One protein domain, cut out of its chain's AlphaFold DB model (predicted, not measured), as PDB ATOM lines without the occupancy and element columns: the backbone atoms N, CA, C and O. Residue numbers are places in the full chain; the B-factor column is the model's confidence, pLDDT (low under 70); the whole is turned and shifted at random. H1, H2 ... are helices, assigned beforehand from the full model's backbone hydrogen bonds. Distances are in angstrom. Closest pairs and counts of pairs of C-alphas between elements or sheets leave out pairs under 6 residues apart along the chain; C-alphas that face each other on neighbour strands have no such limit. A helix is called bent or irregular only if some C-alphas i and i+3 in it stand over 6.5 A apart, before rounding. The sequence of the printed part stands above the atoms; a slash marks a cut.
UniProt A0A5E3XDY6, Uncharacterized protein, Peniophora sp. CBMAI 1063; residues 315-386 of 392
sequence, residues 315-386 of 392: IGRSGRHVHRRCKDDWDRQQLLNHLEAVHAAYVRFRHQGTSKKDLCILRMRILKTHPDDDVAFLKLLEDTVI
ATOM      1  N   ILE A 315      11.721  21.820 -12.250       85.88
ATOM      2  CA  ILE A 315      12.821  21.969 -11.281       85.88
ATOM      3  C   ILE A 315      12.637  21.010 -10.095       85.88
ATOM      4  O   ILE A 315      13.607  20.409  -9.629       85.88
ATOM      5  N   GLY A 316      11.390  20.802  -9.653       71.44
ATOM      6  CA  GLY A 316      11.058  19.871  -8.572       71.44
ATOM      7  C   GLY A 316      11.343  18.407  -8.923       71.44
ATOM      8  O   GLY A 316      11.775  17.644  -8.064       71.44
ATOM      9  N   ARG A 317      11.200  18.016 -10.196       65.06
ATOM     10  CA  ARG A 317      11.455  16.632 -10.639       65.06
ATOM     11  C   ARG A 317      12.895  16.169 -10.441       65.06
ATOM     12  O   ARG A 317      13.123  14.983 -10.242       65.06
ATOM     13  N   SER A 318      13.856  17.088 -10.456       59.31
ATOM     14  CA  SER A 318      15.276  16.752 -10.302       59.31
ATOM     15  C   SER A 318      15.678  16.352  -8.872       59.31
ATOM     16  O   SER A 318      16.845  16.047  -8.636       59.31
ATOM     17  N   GLY A 319      14.751  16.387  -7.903       55.53
ATOM     18  CA  GLY A 319      14.980  15.982  -6.511       55.53
ATOM     19  C   GLY A 319      15.885  16.916  -5.702       55.53
ATOM     20  O   GLY A 319      15.939  16.805  -4.480       55.53
ATOM     21  N   ARG A 320      16.575  17.870  -6.343       52.16
ATOM     22  CA  ARG A 320      17.582  18.703  -5.668       52.16
ATOM     23  C   ARG A 320      16.975  19.833  -4.844       52.16
ATOM     24  O   ARG A 320      17.524  20.150  -3.799       52.16
ATOM     25  N   HIS A 321      15.827  20.389  -5.240       54.69
ATOM     26  CA  HIS A 321      15.166  21.482  -4.512       54.69
ATOM     27  C   HIS A 321      13.646  21.488  -4.742       54.69
ATOM     28  O   HIS A 321      13.103  22.390  -5.384       54.69
ATOM     29  N   VAL A 322      12.932  20.482  -4.225       56.47
ATOM     30  CA  VAL A 322      11.459  20.512  -4.224       56.47
ATOM     31  C   VAL A 322      11.009  21.578  -3.231       56.47
ATOM     32  O   VAL A 322      10.980  21.368  -2.019       56.47
ATOM     33  N   HIS A 323      10.678  22.766  -3.732       63.09
ATOM     34  CA  HIS A 323      10.103  23.794  -2.881       63.09
ATOM     35  C   HIS A 323       8.740  23.296  -2.383       63.09
ATOM     36  O   HIS A 323       7.902  22.875  -3.177       63.09
ATOM     37  N   ARG A 324       8.442  23.450  -1.085       64.19
ATOM     38  CA  ARG A 324       7.168  23.037  -0.440       64.19
ATOM     39  C   ARG A 324       5.888  23.640  -1.063       64.19
ATOM     40  O   ARG A 324       4.785  23.388  -0.602       64.19
ATOM     41  N   ARG A 325       6.027  24.512  -2.068       67.81
ATOM     42  CA  ARG A 325       4.935  25.200  -2.776       67.81
ATOM     43  C   ARG A 325       4.725  24.679  -4.201       67.81
ATOM     44  O   ARG A 325       3.846  25.196  -4.889       67.81
ATOM     45  N   CYS A 326       5.518  23.714  -4.660       73.00
ATOM     46  CA  CYS A 326       5.252  23.015  -5.909       73.00
ATOM     47  C   CYS A 326       3.998  22.161  -5.700       73.00
ATOM     48  O   CYS A 326       4.011  21.228  -4.907       73.00
ATOM     49  N   LYS A 327       2.894  22.544  -6.345       73.75
ATOM     50  CA  LYS A 327       1.737  21.662  -6.517       73.75
ATOM     51  C   LYS A 327       1.981  20.778  -7.735       73.75
ATOM     52  O   LYS A 327       2.745  21.180  -8.616       73.75
ATOM     53  N   ASP A 328       1.308  19.642  -7.800       69.38
ATOM     54  CA  ASP A 328       1.408  18.750  -8.957       69.38
ATOM     55  C   ASP A 328       0.479  19.155 -10.099       69.38
ATOM     56  O   ASP A 328       0.667  18.678 -11.216       69.38
ATOM     57  N   ASP A 329      -0.422  20.119  -9.844       79.81
ATOM     58  CA  ASP A 329      -1.490  20.470 -10.769       79.81
ATOM     59  C   ASP A 329      -1.498  21.925 -11.228       79.81
ATOM     60  O   ASP A 329      -2.219  22.771 -10.686       79.81
ATOM     61  N   TRP A 330      -0.719  22.217 -12.270       86.06
ATOM     62  CA  TRP A 330      -0.698  23.534 -12.902       86.06
ATOM     63  C   TRP A 330      -1.235  23.496 -14.328       86.06
ATOM     64  O   TRP A 330      -0.926  22.588 -15.097       86.06
ATOM     65  N   ASP A 331      -1.982  24.532 -14.712       91.25
ATOM     66  CA  ASP A 331      -2.073  24.900 -16.125       91.25
ATOM     67  C   ASP A 331      -0.773  25.598 -16.583       91.25
ATOM     68  O   ASP A 331       0.052  26.021 -15.770       91.25
ATOM     69  N   ARG A 332      -0.573  25.747 -17.896       93.38
ATOM     70  CA  ARG A 332       0.656  26.339 -18.463       93.38
ATOM     71  C   ARG A 332       0.955  27.744 -17.938       93.38
ATOM     72  O   ARG A 332       2.111  28.098 -17.709       93.38
ATOM     73  N   GLN A 333      -0.086  28.550 -17.740       93.69
ATOM     74  CA  GLN A 333       0.047  29.923 -17.269       93.69
ATOM     75  C   GLN A 333       0.414  29.958 -15.785       93.69
ATOM     76  O   GLN A 333       1.240  30.771 -15.363       93.69
ATOM     77  N   GLN A 334      -0.185  29.078 -14.990       92.94
ATOM     78  CA  GLN A 334       0.119  28.922 -13.581       92.94
ATOM     79  C   GLN A 334       1.513  28.331 -13.363       92.94
ATOM     80  O   GLN A 334       2.209  28.797 -12.465       92.94
ATOM     81  N   LEU A 335       1.957  27.391 -14.204       93.94
ATOM     82  CA  LEU A 335       3.314  26.847 -14.150       93.94
ATOM     83  C   LEU A 335       4.352  27.951 -14.378       93.94
ATOM     84  O   LEU A 335       5.285  28.080 -13.590       93.94
ATOM     85  N   LEU A 336       4.159  28.800 -15.393       94.38
ATOM     86  CA  LEU A 336       5.037  29.953 -15.625       94.38
ATOM     87  C   LEU A 336       5.042  30.927 -14.440       94.38
ATOM     88  O   LEU A 336       6.112  31.313 -13.977       94.38
ATOM     89  N   ASN A 337       3.868  31.265 -13.886       93.44
ATOM     90  CA  ASN A 337       3.781  32.082 -12.665       93.44
ATOM     91  C   ASN A 337       4.559  31.461 -11.502       93.44
ATOM     92  O   ASN A 337       5.227  32.165 -10.748       93.44
ATOM     93  N   HIS A 338       4.425  30.149 -11.327       92.81
ATOM     94  CA  HIS A 338       5.083  29.414 -10.264       92.81
ATOM     95  C   HIS A 338       6.605  29.448 -10.432       92.81
ATOM     96  O   HIS A 338       7.304  29.788  -9.479       92.81
ATOM     97  N   LEU A 339       7.114  29.171 -11.635       92.69
ATOM     98  CA  LEU A 339       8.543  29.243 -11.943       92.69
ATOM     99  C   LEU A 339       9.100  30.648 -11.675       92.69
ATOM    100  O   LEU A 339      10.112  30.781 -10.991       92.69
ATOM    101  N   GLU A 340       8.402  31.694 -12.122       92.25
ATOM    102  CA  GLU A 340       8.796  33.093 -11.902       92.25
ATOM    103  C   GLU A 340       8.803  33.487 -10.416       92.25
ATOM    104  O   GLU A 340       9.695  34.210  -9.971       92.25
ATOM    105  N   ALA A 341       7.809  33.040  -9.645       90.12
ATOM    106  CA  ALA A 341       7.645  33.442  -8.252       90.12
ATOM    107  C   ALA A 341       8.512  32.631  -7.280       90.12
ATOM    108  O   ALA A 341       9.004  33.178  -6.295       90.12
ATOM    109  N   VAL A 342       8.657  31.327  -7.523       90.69
ATOM    110  CA  VAL A 342       9.285  30.377  -6.590       90.69
ATOM    111  C   VAL A 342      10.711  30.043  -7.009       90.69
ATOM    112  O   VAL A 342      11.597  29.979  -6.163       90.69
ATOM    113  N   HIS A 343      10.953  29.879  -8.308       90.56
ATOM    114  CA  HIS A 343      12.249  29.473  -8.854       90.56
ATOM    115  C   HIS A 343      12.940  30.612  -9.596       90.56
ATOM    116  O   HIS A 343      13.630  30.407 -10.592       90.56
ATOM    117  N   ALA A 344      12.773  31.830  -9.090       90.12
ATOM    118  CA  ALA A 344      13.181  33.035  -9.786       90.12
ATOM    119  C   ALA A 344      14.687  33.087 -10.111       90.12
ATOM    120  O   ALA A 344      15.064  33.663 -11.123       90.12
ATOM    121  N   ALA A 345      15.530  32.446  -9.293       89.50
ATOM    122  CA  ALA A 345      16.965  32.292  -9.549       89.50
ATOM    123  C   ALA A 345      17.267  31.476 -10.821       89.50
ATOM    124  O   ALA A 345      18.283  31.692 -11.457       89.50
ATOM    125  N   TYR A 346      16.387  30.569 -11.239       91.06
ATOM    126  CA  TYR A 346      16.601  29.707 -12.406       91.06
ATOM    127  C   TYR A 346      15.963  30.257 -13.689       91.06
ATOM    128  O   TYR A 346      16.243  29.754 -14.773       91.06
ATOM    129  N   VAL A 347      15.097  31.271 -13.601       92.38
ATOM    130  CA  VAL A 347      14.363  31.799 -14.761       92.38
ATOM    131  C   VAL A 347      15.236  32.786 -15.538       92.38
ATOM    132  O   VAL A 347      15.449  33.916 -15.100       92.38
ATOM    133  N   ARG A 348      15.703  32.382 -16.728       90.12
ATOM    134  CA  ARG A 348      16.685  33.124 -17.545       90.12
ATOM    135  C   ARG A 348      16.252  34.548 -17.861       90.12
ATOM    136  O   ARG A 348      17.017  35.486 -17.672       90.12
ATOM    137  N   PHE A 349      15.011  34.723 -18.303       83.75
ATOM    138  CA  PHE A 349      14.530  36.032 -18.743       83.75
ATOM    139  C   PHE A 349      14.330  37.031 -17.594       83.75
ATOM    140  O   PHE A 349      14.236  38.227 -17.845       83.75
ATOM    141  N   ARG A 350      14.286  36.588 -16.328       80.06
ATOM    142  CA  ARG A 350      14.144  37.510 -15.191       80.06
ATOM    143  C   ARG A 350      15.417  38.326 -14.953       80.06
ATOM    144  O   ARG A 350      15.337  39.462 -14.496       80.06
ATOM    145  N   HIS A 351      16.569  37.752 -15.283       71.81
ATOM    146  CA  HIS A 351      17.887  38.311 -14.973       71.81
ATOM    147  C   HIS A 351      18.491  39.138 -16.110       71.81
ATOM    148  O   HIS A 351      19.542  39.741 -15.947       71.81
ATOM    149  N   GLN A 352      17.812  39.230 -17.256       81.81
ATOM    150  CA  GLN A 352      18.305  39.948 -18.438       81.81
ATOM    151  C   GLN A 352      18.009  41.460 -18.422       81.81
ATOM    152  O   GLN A 352      18.157  42.124 -19.444       81.81
ATOM    153  N   GLY A 353      17.538  42.022 -17.302       85.25
ATOM    154  CA  GLY A 353      17.189  43.448 -17.213       85.25
ATOM    155  C   GLY A 353      16.037  43.875 -18.137       85.25
ATOM    156  O   GLY A 353      15.846  45.064 -18.387       85.25
ATOM    157  N   THR A 354      15.263  42.924 -18.664       86.50
ATOM    158  CA  THR A 354      14.153  43.190 -19.587       86.50
ATOM    159  C   THR A 354      13.043  43.994 -18.918       86.50
ATOM    160  O   THR A 354      12.681  43.742 -17.765       86.50
ATOM    161  N   SER A 355      12.443  44.928 -19.659       92.06
ATOM    162  CA  SER A 355      11.324  45.715 -19.147       92.06
ATOM    163  C   SER A 355      10.115  44.826 -18.821       92.06
ATOM    164  O   SER A 355       9.884  43.787 -19.444       92.06
ATOM    165  N   LYS A 356       9.267  45.257 -17.877       88.50
ATOM    166  CA  LYS A 356       8.028  44.533 -17.523       88.50
ATOM    167  C   LYS A 356       7.105  44.311 -18.731       88.50
ATOM    168  O   LYS A 356       6.376  43.321 -18.778       88.50
ATOM    169  N   LYS A 357       7.128  45.228 -19.705       91.75
ATOM    170  CA  LYS A 357       6.349  45.121 -20.944       91.75
ATOM    171  C   LYS A 357       6.881  43.993 -21.829       91.75
ATOM    172  O   LYS A 357       6.090  43.177 -22.297       91.75
ATOM    173  N   ASP A 358       8.198  43.905 -21.989       89.94
ATOM    174  CA  ASP A 358       8.836  42.874 -22.813       89.94
ATOM    175  C   ASP A 358       8.693  41.487 -22.191       89.94
ATOM    176  O   ASP A 358       8.418  40.523 -22.903       89.94
ATOM    177  N   LEU A 359       8.746  41.393 -20.858       88.44
ATOM    178  CA  LEU A 359       8.433  40.162 -20.128       88.44
ATOM    179  C   LEU A 359       7.015  39.658 -20.427       88.44
ATOM    180  O   LEU A 359       6.816  38.468 -20.664       88.44
ATOM    181  N   CYS A 360       6.028  40.558 -20.473       91.44
ATOM    182  CA  CYS A 360       4.653  40.198 -20.825       91.44
ATOM    183  C   CYS A 360       4.558  39.655 -22.263       91.44
ATOM    184  O   CYS A 360       3.905  38.638 -22.506       91.44
ATOM    185  N   ILE A 361       5.254  40.292 -23.213       92.88
ATOM    186  CA  ILE A 361       5.300  39.855 -24.617       92.88
ATOM    187  C   ILE A 361       5.973  38.483 -24.736       92.88
ATOM    188  O   ILE A 361       5.447  37.595 -25.408       92.88
ATOM    189  N   LEU A 362       7.111  38.294 -24.068       92.38
ATOM    190  CA  LEU A 362       7.869  37.045 -24.078       92.38
ATOM    191  C   LEU A 362       7.054  35.897 -23.477       92.38
ATOM    192  O   LEU A 362       6.971  34.819 -24.061       92.38
ATOM    193  N   ARG A 363       6.355  36.155 -22.372       93.62
ATOM    194  CA  ARG A 363       5.451  35.188 -21.754       93.62
ATOM    195  C   ARG A 363       4.311  34.775 -22.681       93.62
ATOM    196  O   ARG A 363       4.037  33.587 -22.837       93.62
ATOM    197  N   MET A 364       3.670  35.747 -23.329       94.75
ATOM    198  CA  MET A 364       2.627  35.469 -24.316       94.75
ATOM    199  C   MET A 364       3.164  34.679 -25.511       94.75
ATOM    200  O   MET A 364       2.437  33.853 -26.057       94.75
ATOM    201  N   ARG A 365       4.423  34.903 -25.906       96.00
ATOM    202  CA  ARG A 365       5.089  34.124 -26.954       96.00
ATOM    203  C   ARG A 365       5.273  32.670 -26.523       96.00
ATOM    204  O   ARG A 365       4.794  31.797 -27.230       96.00
ATOM    205  N   ILE A 366       5.859  32.421 -25.348       95.31
ATOM    206  CA  ILE A 366       6.093  31.065 -24.811       95.31
ATOM    207  C   ILE A 366       4.790  30.254 -24.750       95.31
ATOM    208  O   ILE A 366       4.748  29.108 -25.186       95.31
ATOM    209  N   LEU A 367       3.702  30.861 -24.265       94.81
ATOM    210  CA  LEU A 367       2.395  30.197 -24.183       94.81
ATOM    211  C   LEU A 367       1.789  29.868 -25.554       94.81
ATOM    212  O   LEU A 367       1.011  28.922 -25.658       94.81
ATOM    213  N   LYS A 368       2.121  30.651 -26.588       95.62
ATOM    214  CA  LYS A 368       1.594  30.500 -27.950       95.62
ATOM    215  C   LYS A 368       2.435  29.593 -28.846       95.62
ATOM    216  O   LYS A 368       1.922  29.200 -29.885       95.62
ATOM    217  N   THR A 369       3.683  29.273 -28.495       96.06
ATOM    218  CA  THR A 369       4.571  28.496 -29.380       96.06
ATOM    219  C   THR A 369       4.060  27.074 -29.624       96.06
ATOM    220  O   THR A 369       4.111  26.597 -30.752       96.06
ATOM    221  N   HIS A 370       3.533  26.405 -28.595       94.44
ATOM    222  CA  HIS A 370       3.099  25.002 -28.687       94.44
ATOM    223  C   HIS A 370       1.714  24.784 -28.070       94.44
ATOM    224  O   HIS A 370       1.617  24.023 -27.115       94.44
ATOM    225  N   PRO A 371       0.638  25.448 -28.535       92.56
ATOM    226  CA  PRO A 371      -0.644  25.558 -27.819       92.56
ATOM    227  C   PRO A 371      -1.271  24.210 -27.433       92.56
ATOM    228  O   PRO A 371      -1.862  24.120 -26.361       92.56
ATOM    229  N   ASP A 372      -1.040  23.172 -28.236       92.06
ATOM    230  CA  ASP A 372      -1.654  21.850 -28.068       92.06
ATOM    231  C   ASP A 372      -0.639  20.731 -27.764       92.06
ATOM    232  O   ASP A 372      -1.028  19.590 -27.527       92.06
ATOM    233  N   ASP A 373       0.664  21.045 -27.732       93.31
ATOM    234  CA  ASP A 373       1.728  20.075 -27.444       93.31
ATOM    235  C   ASP A 373       2.409  20.384 -26.106       93.31
ATOM    236  O   ASP A 373       3.276  21.253 -25.986       93.31
ATOM    237  N   ASP A 374       1.977  19.665 -25.073       91.06
ATOM    238  CA  ASP A 374       2.481  19.813 -23.708       91.06
ATOM    239  C   ASP A 374       3.940  19.352 -23.563       91.06
ATOM    240  O   ASP A 374       4.681  19.906 -22.748       91.06
ATOM    241  N   VAL A 375       4.367  18.359 -24.350       91.31
ATOM    242  CA  VAL A 375       5.734  17.820 -24.295       91.31
ATOM    243  C   VAL A 375       6.696  18.822 -24.917       91.31
ATOM    244  O   VAL A 375       7.717  19.154 -24.309       91.31
ATOM    245  N   ALA A 376       6.339  19.374 -26.079       94.25
ATOM    246  CA  ALA A 376       7.109  20.444 -26.704       94.25
ATOM    247  C   ALA A 376       7.131  21.710 -25.836       94.25
ATOM    248  O   ALA A 376       8.172  22.355 -25.719       94.25
ATOM    249  N   PHE A 377       6.020  22.041 -25.167       95.56
ATOM    250  CA  PHE A 377       5.978  23.151 -24.215       95.56
ATOM    251  C   PHE A 377       6.945  22.951 -23.037       95.56
ATOM    252  O   PHE A 377       7.707  23.862 -22.726       95.56
ATOM    253  N   LEU A 378       6.960  21.773 -22.403       93.00
ATOM    254  CA  LEU A 378       7.891  21.481 -21.305       93.00
ATOM    255  C   LEU A 378       9.350  21.531 -21.761       93.00
ATOM    256  O   LEU A 378      10.170  22.161 -21.096       93.00
ATOM    257  N   LYS A 379       9.650  20.949 -22.924       94.25
ATOM    258  CA  LYS A 379      10.991  21.006 -23.511       94.25
ATOM    259  C   LYS A 379      11.425  22.446 -23.791       94.25
ATOM    260  O   LYS A 379      12.533  22.834 -23.443       94.25
ATOM    261  N   LEU A 380      10.525  23.277 -24.321       95.69
ATOM    262  CA  LEU A 380      10.773  24.707 -24.501       95.69
ATOM    263  C   LEU A 380      11.090  25.395 -23.164       95.69
ATOM    264  O   LEU A 380      12.000  26.227 -23.117       95.69
ATOM    265  N   LEU A 381      10.373  25.070 -22.081       95.00
ATOM    266  CA  LEU A 381      10.665  25.635 -20.760       95.00
ATOM    267  C   LEU A 381      12.068  25.250 -20.275       95.00
ATOM    268  O   LEU A 381      12.795  26.123 -19.806       95.00
ATOM    269  N   GLU A 382      12.460  23.987 -20.407       93.25
ATOM    270  CA  GLU A 382      13.789  23.500 -20.011       93.25
ATOM    271  C   GLU A 382      14.909  24.123 -20.858       93.25
ATOM    272  O   GLU A 382      15.903  24.611 -20.317       93.25
ATOM    273  N   ASP A 383      14.717  24.194 -22.174       93.38
ATOM    274  CA  ASP A 383      15.743  24.661 -23.107       93.38
ATOM    275  C   ASP A 383      15.926  26.185 -23.057       93.38
ATOM    276  O   ASP A 383      17.053  26.685 -23.154       93.38
ATOM    277  N   THR A 384      14.829  26.940 -22.910       93.25
ATOM    278  CA  THR A 384      14.831  28.400 -23.123       93.25
ATOM    279  C   THR A 384      14.502  29.227 -21.888       93.25
ATOM    280  O   THR A 384      15.051  30.318 -21.726       93.25
ATOM    281  N   VAL A 385      13.628  28.742 -21.004       93.81
ATOM    282  CA  VAL A 385      13.144  29.522 -19.853       93.81
ATOM    283  C   VAL A 385      13.980  29.259 -18.610       93.81
ATOM    284  O   VAL A 385      14.285  30.192 -17.867       93.81
ATOM    285  N   ILE A 386      14.357  28.005 -18.384       93.44
ATOM    286  CA  ILE A 386      14.997  27.542 -17.159       93.44
ATOM    287  C   ILE A 386      16.491  27.345 -17.419       93.44
ATOM    288  O   ILE A 386      16.918  26.742 -18.398       93.44
TER     289      ILE A 386
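What this domain is: This is residues 315 to 386 of the 392 residues of an uncharacterized protein of Peniophora sp. CBMAI 1063 (UniProt A0A5E3XDY6). Three helices stand in a loose triangle: H2 and H3 form a helical hairpin, turning back on a tight link, and H1 stands beside both of them without clearly touching either. A long loop, residues 343 to 355, runs from the end of H1 to the start of H2, and another stretch with no named element, residues 315 to 331, loops out on the side away from H2. The printed part has 72 residues with three named helices, H1, H2 and H3 in that order along the chain, and no named strand; the class is all helix. The whole is compact, with a radius of gyration of the C-alphas of 12.1 A, and rounded, spanning 32 by 29 by 19 A.

Where its parts are: Start at C-alpha 315, at (12.821, 21.969, -11.281), and read through residues 315 to 331, where you meet no named element. Find C-alpha 332 at (0.656, 26.339, -18.463); from there H1, residues 332 to 342, runs 15.2 A to C-alpha 342. After residues 343 to 355, look for C-alpha 356 at (8.028, 44.533, -17.523), where H2 begins. H2, the longest helix with 14 residues, covers residues 356 to 369 and measures 20.2 A. H3 follows as residues 374 to 385, 14.9 A long, and ends at C-alpha 385, at (13.144, 29.522, -19.853). H3 is neither bent nor irregular, but only just: C-alphas 382 and 385 are 6.1 A apart.

How they stand to each other: Look first at the hairpin of H2 and H3, which touch; their closest C-alphas, those of Thr 369 and Phe 377, are 7.6 A apart. H2 touches H3 with residues 366 to 369 alone, and H3 touches H2 with residues 377 to 380 alone. They run opposite ways at a shallow tilt of 34.8 degrees, only just short of steep. Then turn to H1 and H2, which are close but not clearly touching, with the C-alphas of Arg 332 and Leu 367 the closest at 7.1 A. These two run opposite ways at a steep tilt of 42 degrees. H1 and H3 are near each other, with 9 pairs of C-alphas within 10 A. In H1, H2 and H3 you will find every O i to N i+4 pair within hydrogen-bond range.

The domain as a whole: The two C-alphas farthest apart, those of Gly 319 and Lys 357, are 33.6 A apart, while the first and last printed C-alphas, 315 and 386, are 8.4 A apart. The printed part has no cut. The link from H1 to H2, with 13 residues, is long, and the link from H2 to H3, with 4, is tight. In the B-factor column, the mean pLDDT of the printed part is 86.2, and the model's confidence is under 70 at residues 317 to 325 and residue 328.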